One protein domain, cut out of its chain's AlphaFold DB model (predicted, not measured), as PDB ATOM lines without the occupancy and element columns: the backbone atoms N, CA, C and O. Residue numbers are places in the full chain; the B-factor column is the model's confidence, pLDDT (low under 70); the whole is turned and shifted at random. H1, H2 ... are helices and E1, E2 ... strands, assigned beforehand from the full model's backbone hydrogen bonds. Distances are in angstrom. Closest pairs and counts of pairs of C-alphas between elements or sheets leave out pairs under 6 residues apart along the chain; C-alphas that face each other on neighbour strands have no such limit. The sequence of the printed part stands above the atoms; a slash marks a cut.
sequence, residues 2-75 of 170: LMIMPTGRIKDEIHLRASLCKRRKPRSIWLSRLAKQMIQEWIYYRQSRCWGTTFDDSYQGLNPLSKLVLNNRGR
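This is residues 2 to 75 of the 170 residues of the protein "Site-specific integrase" of Vibrio ouci (UniProt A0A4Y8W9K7). With little regular structure, the domain is a two-strand hairpin, E1 and E2, that turns a corner into one long helix, H1, while loops and short H2 make much of the rest. Residues 19 to 24, in the hairpin's loop, stick out. The printed part has 74 residues, 28 in named elements, in the order E1, E2, H1, H2; the class is mixed, the sheet antiparallel. It is only just compact, close to loose: radius of gyration of the C-alphas 13.1 A, spans 37 by 25 by 22 A.

E1, residues 13 to 16, begins at C-alpha 13 (19.871, -45.070, -41.893). E2 is residues 27 to 30. H1, residues 33 to 48, is 23.0 A long. H2, residues 58 to 61, ends at C-alpha 61 (1.177, -40.460, -33.539).

In the hairpin, N 14 and O 29 are 2.8 A apart, within hydrogen-bond range; the directions differ by 155 degrees. E1 is apart from H1. H1 and H2 are close but not clearly touching; their closest C-alphas, Gln 47 and Gly 61, are 7.7 A apart. In H1 every O i to N i+4 pair is within hydrogen-bond range; H2 is too short for one.

The C-alphas farthest apart, Arg 23 and Phe 55, are 38.1 A apart. The printed part has no cut, no link is long, and no printed residue is under 70.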
ATOM      1  N   LEU A   2      11.924 -37.175 -41.219       70.75
ATOM      2  CA  LEU A   2      13.000 -37.916 -41.906       70.75
ATOM      3  C   LEU A   2      13.421 -39.225 -41.212       70.75
ATOM      4  O   LEU A   2      13.933 -40.107 -41.898       70.75
ATOM      5  N   MET A   3      13.201 -39.356 -39.898       85.56
ATOM      6  CA  MET A   3      13.804 -40.412 -39.060       85.56
ATOM      7  C   MET A   3      12.861 -41.562 -38.679       85.56
ATOM      8  O   MET A   3      13.342 -42.624 -38.301       85.56
ATOM      9  N   ILE A   4      11.545 -41.375 -38.795       93.38
ATOM     10  CA  ILE A   4      10.529 -42.376 -38.435       93.38
ATOM     11  C   ILE A   4       9.737 -42.690 -39.703       93.38
ATOM     12  O   ILE A   4       9.470 -41.791 -40.503       93.38
ATOM     13  N   MET A   5       9.436 -43.963 -39.930       94.25
ATOM     14  CA  MET A   5       8.632 -44.433 -41.058       94.25
ATOM     15  C   MET A   5       7.132 -44.304 -40.743       94.25
ATOM     16  O   MET A   5       6.778 -44.279 -39.565       94.25
ATOM     17  N   PRO A   6       6.237 -44.276 -41.750       94.81
ATOM     18  CA  PRO A   6       4.790 -44.309 -41.510       94.81
ATOM     19  C   PRO A   6       4.364 -45.476 -40.611       94.81
ATOM     20  O   PRO A   6       3.518 -45.303 -39.746       94.81
ATOM     21  N   THR A   7       5.047 -46.620 -40.731       95.50
ATOM     22  CA  THR A   7       4.871 -47.817 -39.890       95.50
ATOM     23  C   THR A   7       5.253 -47.625 -38.418       95.50
ATOM     24  O   THR A   7       5.179 -48.565 -37.637       95.50
ATOM     25  N   GLY A   8       5.767 -46.455 -38.036       94.50
ATOM     26  CA  GLY A   8       6.289 -46.172 -36.703       94.50
ATOM     27  C   GLY A   8       7.733 -46.629 -36.484       94.50
ATOM     28  O   GLY A   8       8.356 -46.219 -35.509       94.50
ATOM     29  N   ARG A   9       8.338 -47.404 -37.393       95.75
ATOM     30  CA  ARG A   9       9.726 -47.862 -37.226       95.75
ATOM     31  C   ARG A   9      10.720 -46.695 -37.312       95.75
ATOM     32  O   ARG A   9      10.700 -45.926 -38.277       95.75
ATOM     33  N   ILE A  10      11.627 -46.588 -36.341       96.75
ATOM     34  CA  ILE A  10      12.788 -45.686 -36.420       96.75
ATOM     35  C   ILE A  10      13.765 -46.257 -37.453       96.75
ATOM     36  O   ILE A  10      14.080 -47.445 -37.421       96.75
ATOM     37  N   LYS A  11      14.222 -45.428 -38.392       95.38
ATOM     38  CA  LYS A  11      15.124 -45.868 -39.466       95.38
ATOM     39  C   LYS A  11      16.502 -46.253 -38.928       95.38
ATOM     40  O   LYS A  11      17.009 -45.610 -38.017       95.38
ATOM     41  N   ASP A  12      17.140 -47.234 -39.558       95.44
ATOM     42  CA  ASP A  12      18.546 -47.565 -39.293       95.44
ATOM     43  C   ASP A  12      19.503 -46.574 -39.961       95.44
ATOM     44  O   ASP A  12      20.556 -46.255 -39.415       95.44
ATOM     45  N   GLU A  13      19.109 -46.043 -41.119       93.94
ATOM     46  CA  GLU A  13      19.871 -45.070 -41.893       93.94
ATOM     47  C   GLU A  13      19.031 -43.823 -42.183       93.94
ATOM     48  O   GLU A  13      17.852 -43.884 -42.550       93.94
ATOM     49  N   ILE A  14      19.661 -42.661 -42.040       92.31
ATOM     50  CA  ILE A  14      19.077 -41.362 -42.336       92.31
ATOM     51  C   ILE A  14      19.875 -40.721 -43.457       92.31
ATOM     52  O   ILE A  14      21.024 -40.321 -43.268       92.31
ATOM     53  N   HIS A  15      19.225 -40.545 -44.602       91.31
ATOM     54  CA  HIS A  15      19.778 -39.768 -45.697       91.31
ATOM     55  C   HIS A  15      19.534 -38.268 -45.476       91.31
ATOM     56  O   HIS A  15      18.391 -37.800 -45.404       91.31
ATOM     57  N   LEU A  16      20.612 -37.495 -45.384       89.94
ATOM     58  CA  LEU A  16      20.588 -36.040 -45.317       89.94
ATOM     59  C   LEU A  16      20.861 -35.457 -46.700       89.94
ATOM     60  O   LEU A  16      21.968 -35.544 -47.231       89.94
ATOM     61  N   ARG A  17      19.849 -34.787 -47.257       90.19
ATOM     62  CA  ARG A  17      19.979 -34.058 -48.522       90.19
ATOM     63  C   ARG A  17      21.026 -32.944 -48.433       90.19
ATOM     64  O   ARG A  17      21.208 -32.323 -47.383       90.19
ATOM     65  N   ALA A  18      21.622 -32.624 -49.579       88.19
ATOM     66  CA  ALA A  18      22.623 -31.574 -49.757       88.19
ATOM     67  C   ALA A  18      22.269 -30.257 -49.048       88.19
ATOM     68  O   ALA A  18      23.085 -29.704 -48.319       88.19
ATOM     69  N   SER A  19      21.029 -29.780 -49.191       86.62
ATOM     70  CA  SER A  19      20.587 -28.495 -48.631       86.62
ATOM     71  C   SER A  19      20.582 -28.417 -47.099       86.62
ATOM     72  O   SER A  19      20.496 -27.320 -46.551       86.62
ATOM     73  N   LEU A  20      20.674 -29.553 -46.402       82.44
ATOM     74  CA  LEU A  20      20.785 -29.611 -44.942       82.44
ATOM     75  C   LEU A  20      22.239 -29.682 -44.459       82.44
ATOM     76  O   LEU A  20      22.495 -29.502 -43.270       82.44
ATOM     77  N   CYS A  21      23.182 -29.955 -45.357       82.88
ATOM     78  CA  CYS A  21      24.556 -30.280 -45.008       82.88
ATOM     79  C   CYS A  21      25.518 -29.137 -45.343       82.88
ATOM     80  O   CYS A  21      25.335 -28.377 -46.300       82.88
ATOM     81  N   LYS A  22      26.599 -29.035 -44.562       75.00
ATOM     82  CA  LYS A  22      27.696 -28.094 -44.829       75.00
ATOM     83  C   LYS A  22      28.265 -28.360 -46.232       75.00
ATOM     84  O   LYS A  22      28.370 -29.512 -46.647       75.00
ATOM     85  N   ARG A  23      28.626 -27.295 -46.960       75.50
ATOM     86  CA  ARG A  23      29.141 -27.355 -48.349       75.50
ATOM     87  C   ARG A  23      28.183 -28.013 -49.356       75.50
ATOM     88  O   ARG A  23      28.621 -28.419 -50.423       75.50
ATOM     89  N   ARG A  24      26.886 -28.125 -49.032       81.00
ATOM     90  CA  ARG A  24      25.859 -28.728 -49.899       81.00
ATOM     91  C   ARG A  24      26.186 -30.162 -50.350       81.00
ATOM     92  O   ARG A  24      25.768 -30.578 -51.423       81.00
ATOM     93  N   LYS A  25      26.906 -30.934 -49.531       83.62
ATOM     94  CA  LYS A  25      27.213 -32.343 -49.822       83.62
ATOM     95  C   LYS A  25      26.244 -33.261 -49.070       83.62
ATOM     96  O   LYS A  25      26.199 -33.167 -47.844       83.62
ATOM     97  N   PRO A  26      25.452 -34.107 -49.754       90.25
ATOM     98  CA  PRO A  26      24.565 -35.043 -49.077       90.25
ATOM     99  C   PRO A  26      25.378 -36.099 -48.329       90.25
ATOM    100  O   PRO A  26      26.527 -36.379 -48.674       90.25
ATOM    101  N   ARG A  27      24.781 -36.697 -47.302       89.81
ATOM    102  CA  ARG A  27      25.404 -37.795 -46.557       89.81
ATOM    103  C   ARG A  27      24.364 -38.664 -45.877       89.81
ATOM    104  O   ARG A  27      23.300 -38.173 -45.509       89.81
ATOM    105  N   SER A  28      24.729 -39.910 -45.628       90.88
ATOM    106  CA  SER A  28      23.965 -40.795 -44.757       90.88
ATOM    107  C   SER A  28      24.553 -40.827 -43.347       90.88
ATOM    108  O   SER A  28      25.739 -40.547 -43.136       90.88
ATOM    109  N   ILE A  29      23.695 -41.109 -42.372       91.50
ATOM    110  CA  ILE A  29      24.057 -41.349 -40.975       91.50
ATOM    111  C   ILE A  29      23.347 -42.623 -40.532       91.50
ATOM    112  O   ILE A  29      22.139 -42.742 -40.723       91.50
ATOM    113  N   TRP A  30      24.089 -43.537 -39.916       92.62
ATOM    114  CA  TRP A  30      23.551 -44.770 -39.349       92.62
ATOM    115  C   TRP A  30      23.284 -44.589 -37.858       92.62
ATOM    116  O   TRP A  30      24.090 -43.993 -37.139       92.62
ATOM    117  N   LEU A  31      22.132 -45.068 -37.397       94.00
ATOM    118  CA  LEU A  31      21.720 -44.980 -36.004       94.00
ATOM    119  C   LEU A  31      22.131 -46.238 -35.242       94.00
ATOM    120  O   LEU A  31      21.715 -47.350 -35.565       94.00
ATOM    121  N   SER A  32      22.905 -46.046 -34.175       94.56
ATOM    122  CA  SER A  32      23.220 -47.123 -33.238       94.56
ATOM    123  C   SER A  32      21.963 -47.604 -32.505       94.56
ATOM    124  O   SER A  32      20.945 -46.906 -32.436       94.56
ATOM    125  N   ARG A  33      22.041 -48.793 -31.894       96.25
ATOM    126  CA  ARG A  33      20.969 -49.311 -31.027       96.25
ATOM    127  C   ARG A  33      20.606 -48.310 -29.928       96.25
ATOM    128  O   ARG A  33      19.427 -48.018 -29.751       96.25
ATOM    129  N   LEU A  34      21.617 -47.737 -29.271       96.38
ATOM    130  CA  LEU A  34      21.428 -46.733 -28.224       96.38
ATOM    131  C   LEU A  34      20.751 -45.469 -28.767       96.38
ATOM    132  O   LEU A  34      19.809 -44.974 -28.161       96.38
ATOM    133  N   ALA A  35      21.165 -44.970 -29.935       95.19
ATOM    134  CA  ALA A  35      20.533 -43.795 -30.536       95.19
ATOM    135  C   ALA A  35      19.045 -44.042 -30.830       95.19
ATOM    136  O   ALA A  35      18.214 -43.183 -30.543       95.19
ATOM    137  N   LYS A  36      18.693 -45.225 -31.351       97.12
ATOM    138  CA  LYS A  36      17.292 -45.610 -31.581       97.12
ATOM    139  C   LYS A  36      16.495 -45.693 -30.277       97.12
ATOM    140  O   LYS A  36      15.378 -45.191 -30.241       97.12
ATOM    141  N   GLN A  37      17.073 -46.253 -29.211       98.06
ATOM    142  CA  GLN A  37      16.446 -46.301 -27.883       98.06
ATOM    143  C   GLN A  37      16.181 -44.894 -27.328       98.06
ATOM    144  O   GLN A  37      15.048 -44.582 -26.980       98.06
ATOM    145  N   MET A  38      17.179 -44.008 -27.360       97.38
ATOM    146  CA  MET A  38      17.030 -42.619 -26.904       97.38
ATOM    147  C   MET A  38      15.991 -41.840 -27.725       97.38
ATOM    148  O   MET A  38      15.227 -41.045 -27.184       97.38
ATOM    149  N   ILE A  39      15.931 -42.072 -29.041       96.69
ATOM    150  CA  ILE A  39      14.883 -41.492 -29.892       96.69
ATOM    151  C   ILE A  39      13.510 -42.024 -29.474       96.69
ATOM    152  O   ILE A  39      12.568 -41.241 -29.416       96.69
ATOM    153  N   GLN A  40      13.388 -43.316 -29.168       97.81
ATOM    154  CA  GLN A  40      12.124 -43.916 -28.746       97.81
ATOM    155  C   GLN A  40      11.628 -43.344 -27.412       97.81
ATOM    156  O   GLN A  40      10.472 -42.941 -27.313       97.81
ATOM    157  N   GLU A  41      12.506 -43.221 -26.419       98.19
ATOM    158  CA  GLU A  41      12.186 -42.566 -25.144       98.19
ATOM    159  C   GLU A  41      11.759 -41.109 -25.347       98.19
ATOM    160  O   GLU A  41      10.785 -40.640 -24.755       98.19
ATOM    161  N   TRP A  42      12.436 -40.394 -26.248       97.00
ATOM    162  CA  TRP A  42      12.060 -39.031 -26.603       97.00
ATOM    163  C   TRP A  42      10.684 -38.946 -27.282       97.00
ATOM    164  O   TRP A  42       9.936 -37.999 -27.031       97.00
ATOM    165  N   ILE A  43      10.313 -39.925 -28.115       96.25
ATOM    166  CA  ILE A  43       8.968 -40.012 -28.702       96.25
ATOM    167  C   ILE A  43       7.925 -40.193 -27.596       96.25
ATOM    168  O   ILE A  43       6.967 -39.422 -27.558       96.25
ATOM    169  N   TYR A  44       8.139 -41.128 -26.665       97.31
ATOM    170  CA  TYR A  44       7.228 -41.343 -25.535       97.31
ATOM    171  C   TYR A  44       7.076 -40.087 -24.676       97.31
ATOM    172  O   TYR A  44       5.962 -39.689 -24.330       97.31
ATOM    173  N   TYR A  45       8.182 -39.395 -24.396       97.31
ATOM    174  CA  TYR A  45       8.148 -38.127 -23.673       97.31
ATOM    175  C   TYR A  45       7.359 -37.043 -24.426       97.31
ATOM    176  O   TYR A  45       6.630 -36.258 -23.822       97.31
ATOM    177  N   ARG A  46       7.470 -36.979 -25.756       95.94
ATOM    178  CA  ARG A  46       6.678 -36.040 -26.562       95.94
ATOM    179  C   ARG A  46       5.195 -36.386 -26.563       95.94
ATOM    180  O   ARG A  46       4.384 -35.466 -26.491       95.94
ATOM    181  N   GLN A  47       4.847 -37.666 -26.644       95.38
ATOM    182  CA  GLN A  47       3.460 -38.129 -26.609       95.38
ATOM    183  C   GLN A  47       2.796 -37.779 -25.274       95.38
ATOM    184  O   GLN A  47       1.728 -37.176 -25.283       95.38
ATOM    185  N   SER A  48       3.465 -38.025 -24.140       97.12
ATOM    186  CA  SER A  48       2.926 -37.679 -22.812       97.12
ATOM    187  C   SER A  48       2.726 -36.174 -22.598       97.12
ATOM    188  O   SER A  48       1.953 -35.754 -21.740       97.12
ATOM    189  N   ARG A  49       3.411 -35.342 -23.392       97.12
ATOM    190  CA  ARG A  49       3.285 -33.879 -23.396       97.12
ATOM    191  C   ARG A  49       2.403 -33.338 -24.526       97.12
ATOM    192  O   ARG A  49       2.263 -32.120 -24.631       97.12
ATOM    193  N   CYS A  50       1.866 -34.196 -25.394       96.06
ATOM    194  CA  CYS A  50       1.165 -33.816 -26.627       96.06
ATOM    195  C   CYS A  50       1.990 -32.872 -27.533       96.06
ATOM    196  O   CYS A  50       1.479 -31.928 -28.137       96.06
ATOM    197  N   TRP A  51       3.308 -33.079 -27.613       97.00
ATOM    198  CA  TRP A  51       4.225 -32.196 -28.338       97.00
ATOM    199  C   TRP A  51       4.427 -32.610 -29.792       97.00
ATOM    200  O   TRP A  51       5.202 -33.518 -30.119       97.00
ATOM    201  N   GLY A  52       3.788 -31.859 -30.690       94.19
ATOM    202  CA  GLY A  52       3.849 -32.107 -32.129       94.19
ATOM    203  C   GLY A  52       3.300 -33.486 -32.481       94.19
ATOM    204  O   GLY A  52       3.913 -34.188 -33.285       94.19
ATOM    205  N   THR A  53       2.218 -33.878 -31.814       95.31
ATOM    206  CA  THR A  53       1.425 -35.073 -32.093       95.31
ATOM    207  C   THR A  53       0.343 -34.763 -33.131       95.31
ATOM    208  O   THR A  53       0.110 -33.605 -33.484       95.31
ATOM    209  N   THR A  54      -0.263 -35.809 -33.673       94.75
ATOM    210  CA  THR A  54      -1.425 -35.767 -34.564       94.75
ATOM    211  C   THR A  54      -2.419 -36.842 -34.111       94.75
ATOM    212  O   THR A  54      -2.083 -37.656 -33.257       94.75
ATOM    213  N   PHE A  55      -3.638 -36.829 -34.649       92.44
ATOM    214  CA  PHE A  55      -4.663 -37.844 -34.356       92.44
ATOM    215  C   PHE A  55      -4.465 -39.154 -35.132       92.44
ATOM    216  O   PHE A  55      -5.131 -40.139 -34.849       92.44
ATOM    217  N   ASP A  56      -3.591 -39.139 -36.133       92.25
ATOM    218  CA  ASP A  56      -3.253 -40.289 -36.967       92.25
ATOM    219  C   ASP A  56      -2.155 -41.139 -36.314       92.25
ATOM    220  O   ASP A  56      -1.160 -40.592 -35.846       92.25
ATOM    221  N   ASP A  57      -2.301 -42.464 -36.334       92.00
ATOM    222  CA  ASP A  57      -1.357 -43.396 -35.700       92.00
ATOM    223  C   ASP A  57      -0.048 -43.562 -36.487       92.00
ATOM    224  O   ASP A  57       0.945 -44.094 -35.967       92.00
ATOM    225  N   SER A  58       0.005 -43.081 -37.734       94.56
ATOM    226  CA  SER A  58       1.236 -43.135 -38.514       94.56
ATOM    227  C   SER A  58       2.365 -42.345 -37.843       94.56
ATOM    228  O   SER A  58       2.168 -41.394 -37.082       94.56
ATOM    229  N   TYR A  59       3.601 -42.785 -38.084       95.81
ATOM    230  CA  TYR A  59       4.791 -42.214 -37.447       95.81
ATOM    231  C   TYR A  59       4.745 -42.200 -35.905       95.81
ATOM    232  O   TYR A  59       5.352 -41.324 -35.281       95.81
ATOM    233  N   GLN A  60       4.066 -43.178 -35.296       96.19
ATOM    234  CA  GLN A  60       3.824 -43.253 -33.850       96.19
ATOM    235  C   GLN A  60       3.015 -42.058 -33.307       96.19
ATOM    236  O   GLN A  60       3.349 -41.508 -32.256       96.19
ATOM    237  N   GLY A  61       2.001 -41.575 -34.027       95.12
ATOM    238  CA  GLY A  61       1.177 -40.460 -33.539       95.12
ATOM    239  C   GLY A  61       1.856 -39.090 -33.594       95.12
ATOM    240  O   GLY A  61       1.345 -38.108 -33.050       95.12
ATOM    241  N   LEU A  62       3.041 -38.983 -34.208       95.31
ATOM    242  CA  LEU A  62       3.765 -37.720 -34.334       95.31
ATOM    243  C   LEU A  62       3.425 -37.015 -35.644       95.31
ATOM    244  O   LEU A  62       3.489 -37.603 -36.719       95.31
ATOM    245  N   ASN A  63       3.198 -35.700 -35.579       94.25
ATOM    246  CA  ASN A  63       3.035 -34.875 -36.770       94.25
ATOM    247  C   ASN A  63       4.314 -34.956 -37.637       94.25
ATOM    248  O   ASN A  63       5.382 -34.501 -37.198       94.25
ATOM    249  N   PRO A  64       4.233 -35.461 -38.883       92.50
ATOM    250  CA  PRO A  64       5.403 -35.676 -39.725       92.50
ATOM    251  C   PRO A  64       6.095 -34.380 -40.180       92.50
ATOM    252  O   PRO A  64       7.237 -34.443 -40.656       92.50
ATOM    253  N   LEU A  65       5.445 -33.222 -40.046       91.88
ATOM    254  CA  LEU A  65       6.017 -31.902 -40.330       91.88
ATOM    255  C   LEU A  65       6.755 -31.301 -39.123       91.88
ATOM    256  O   LEU A  65       7.570 -30.389 -39.291       91.88
ATOM    257  N   SER A  66       6.525 -31.830 -37.918       93.31
ATOM    258  CA  SER A  66       7.230 -31.397 -36.713       93.31
ATOM    259  C   SER A  66       8.722 -31.750 -36.775       93.31
ATOM    260  O   SER A  66       9.140 -32.751 -37.368       93.31
ATOM    261  N   LYS A  67       9.563 -30.920 -36.147       93.00
ATOM    262  CA  LYS A  67      10.981 -31.252 -35.952       93.00
ATOM    263  C   LYS A  67      11.098 -32.354 -34.902       93.00
ATOM    264  O   LYS A  67      10.335 -32.378 -33.944       93.00
ATOM    265  N   LEU A  68      12.067 -33.258 -35.075       91.69
ATOM    266  CA  LEU A  68      12.259 -34.347 -34.115       91.69
ATOM    267  C   LEU A  68      12.621 -33.794 -32.734       91.69
ATOM    268  O   LEU A  68      11.965 -34.134 -31.757       91.69
ATOM    269  N   VAL A  69      13.644 -32.938 -32.674       92.19
ATOM    270  CA  VAL A  69      14.131 -32.322 -31.436       92.19
ATOM    271  C   VAL A  69      13.410 -30.993 -31.216       92.19
ATOM    272  O   VAL A  69      13.423 -30.115 -32.086       92.19
ATOM    273  N   LEU A  70      12.790 -30.861 -30.047       94.38
ATOM    274  CA  LEU A  70      12.018 -29.696 -29.625       94.38
ATOM    275  C   LEU A  70      12.638 -29.112 -28.357       94.38
ATOM    276  O   LEU A  70      13.312 -29.810 -27.604       94.38
ATOM    277  N   ASN A  71      12.420 -27.823 -28.128       93.25
ATOM    278  CA  ASN A  71      12.809 -27.176 -26.885       93.25
ATOM    279  C   ASN A  71      11.866 -27.571 -25.732       93.25
ATOM    280  O   ASN A  71      10.862 -28.257 -25.925       93.25
ATOM    281  N   ASN A  72      12.149 -27.068 -24.531       91.50
ATOM    282  CA  ASN A  72      11.357 -27.321 -23.322       91.50
ATOM    283  C   ASN A  72       9.909 -26.784 -23.353       91.50
ATOM    284  O   ASN A  72       9.181 -26.955 -22.381       91.50
ATOM    285  N   ARG A  73       9.493 -26.134 -24.445       92.31
ATOM    286  CA  ARG A  73       8.127 -25.658 -24.698       92.31
ATOM    287  C   ARG A  73       7.449 -26.420 -25.845       92.31
ATOM    288  O   ARG A  73       6.450 -25.944 -26.373       92.31
ATOM    289  N   GLY A  74       8.025 -27.535 -26.299       94.44
ATOM    290  CA  GLY A  74       7.488 -28.318 -27.414       94.44
ATOM    291  C   GLY A  74       7.585 -27.629 -28.778       94.44
ATOM    292  O   GLY A  74       6.874 -28.003 -29.707       94.44
ATOM    293  N   ARG A  75       8.450 -26.616 -28.933       93.94
ATOM    294  CA  ARG A  75       8.638 -25.880 -30.198       93.94
ATOM    295  C   ARG A  75       9.977 -26.211 -30.846       93.94
ATOM    296  O   ARG A  75      10.944 -26.557 -30.169       93.94
TER     297      ARG A  75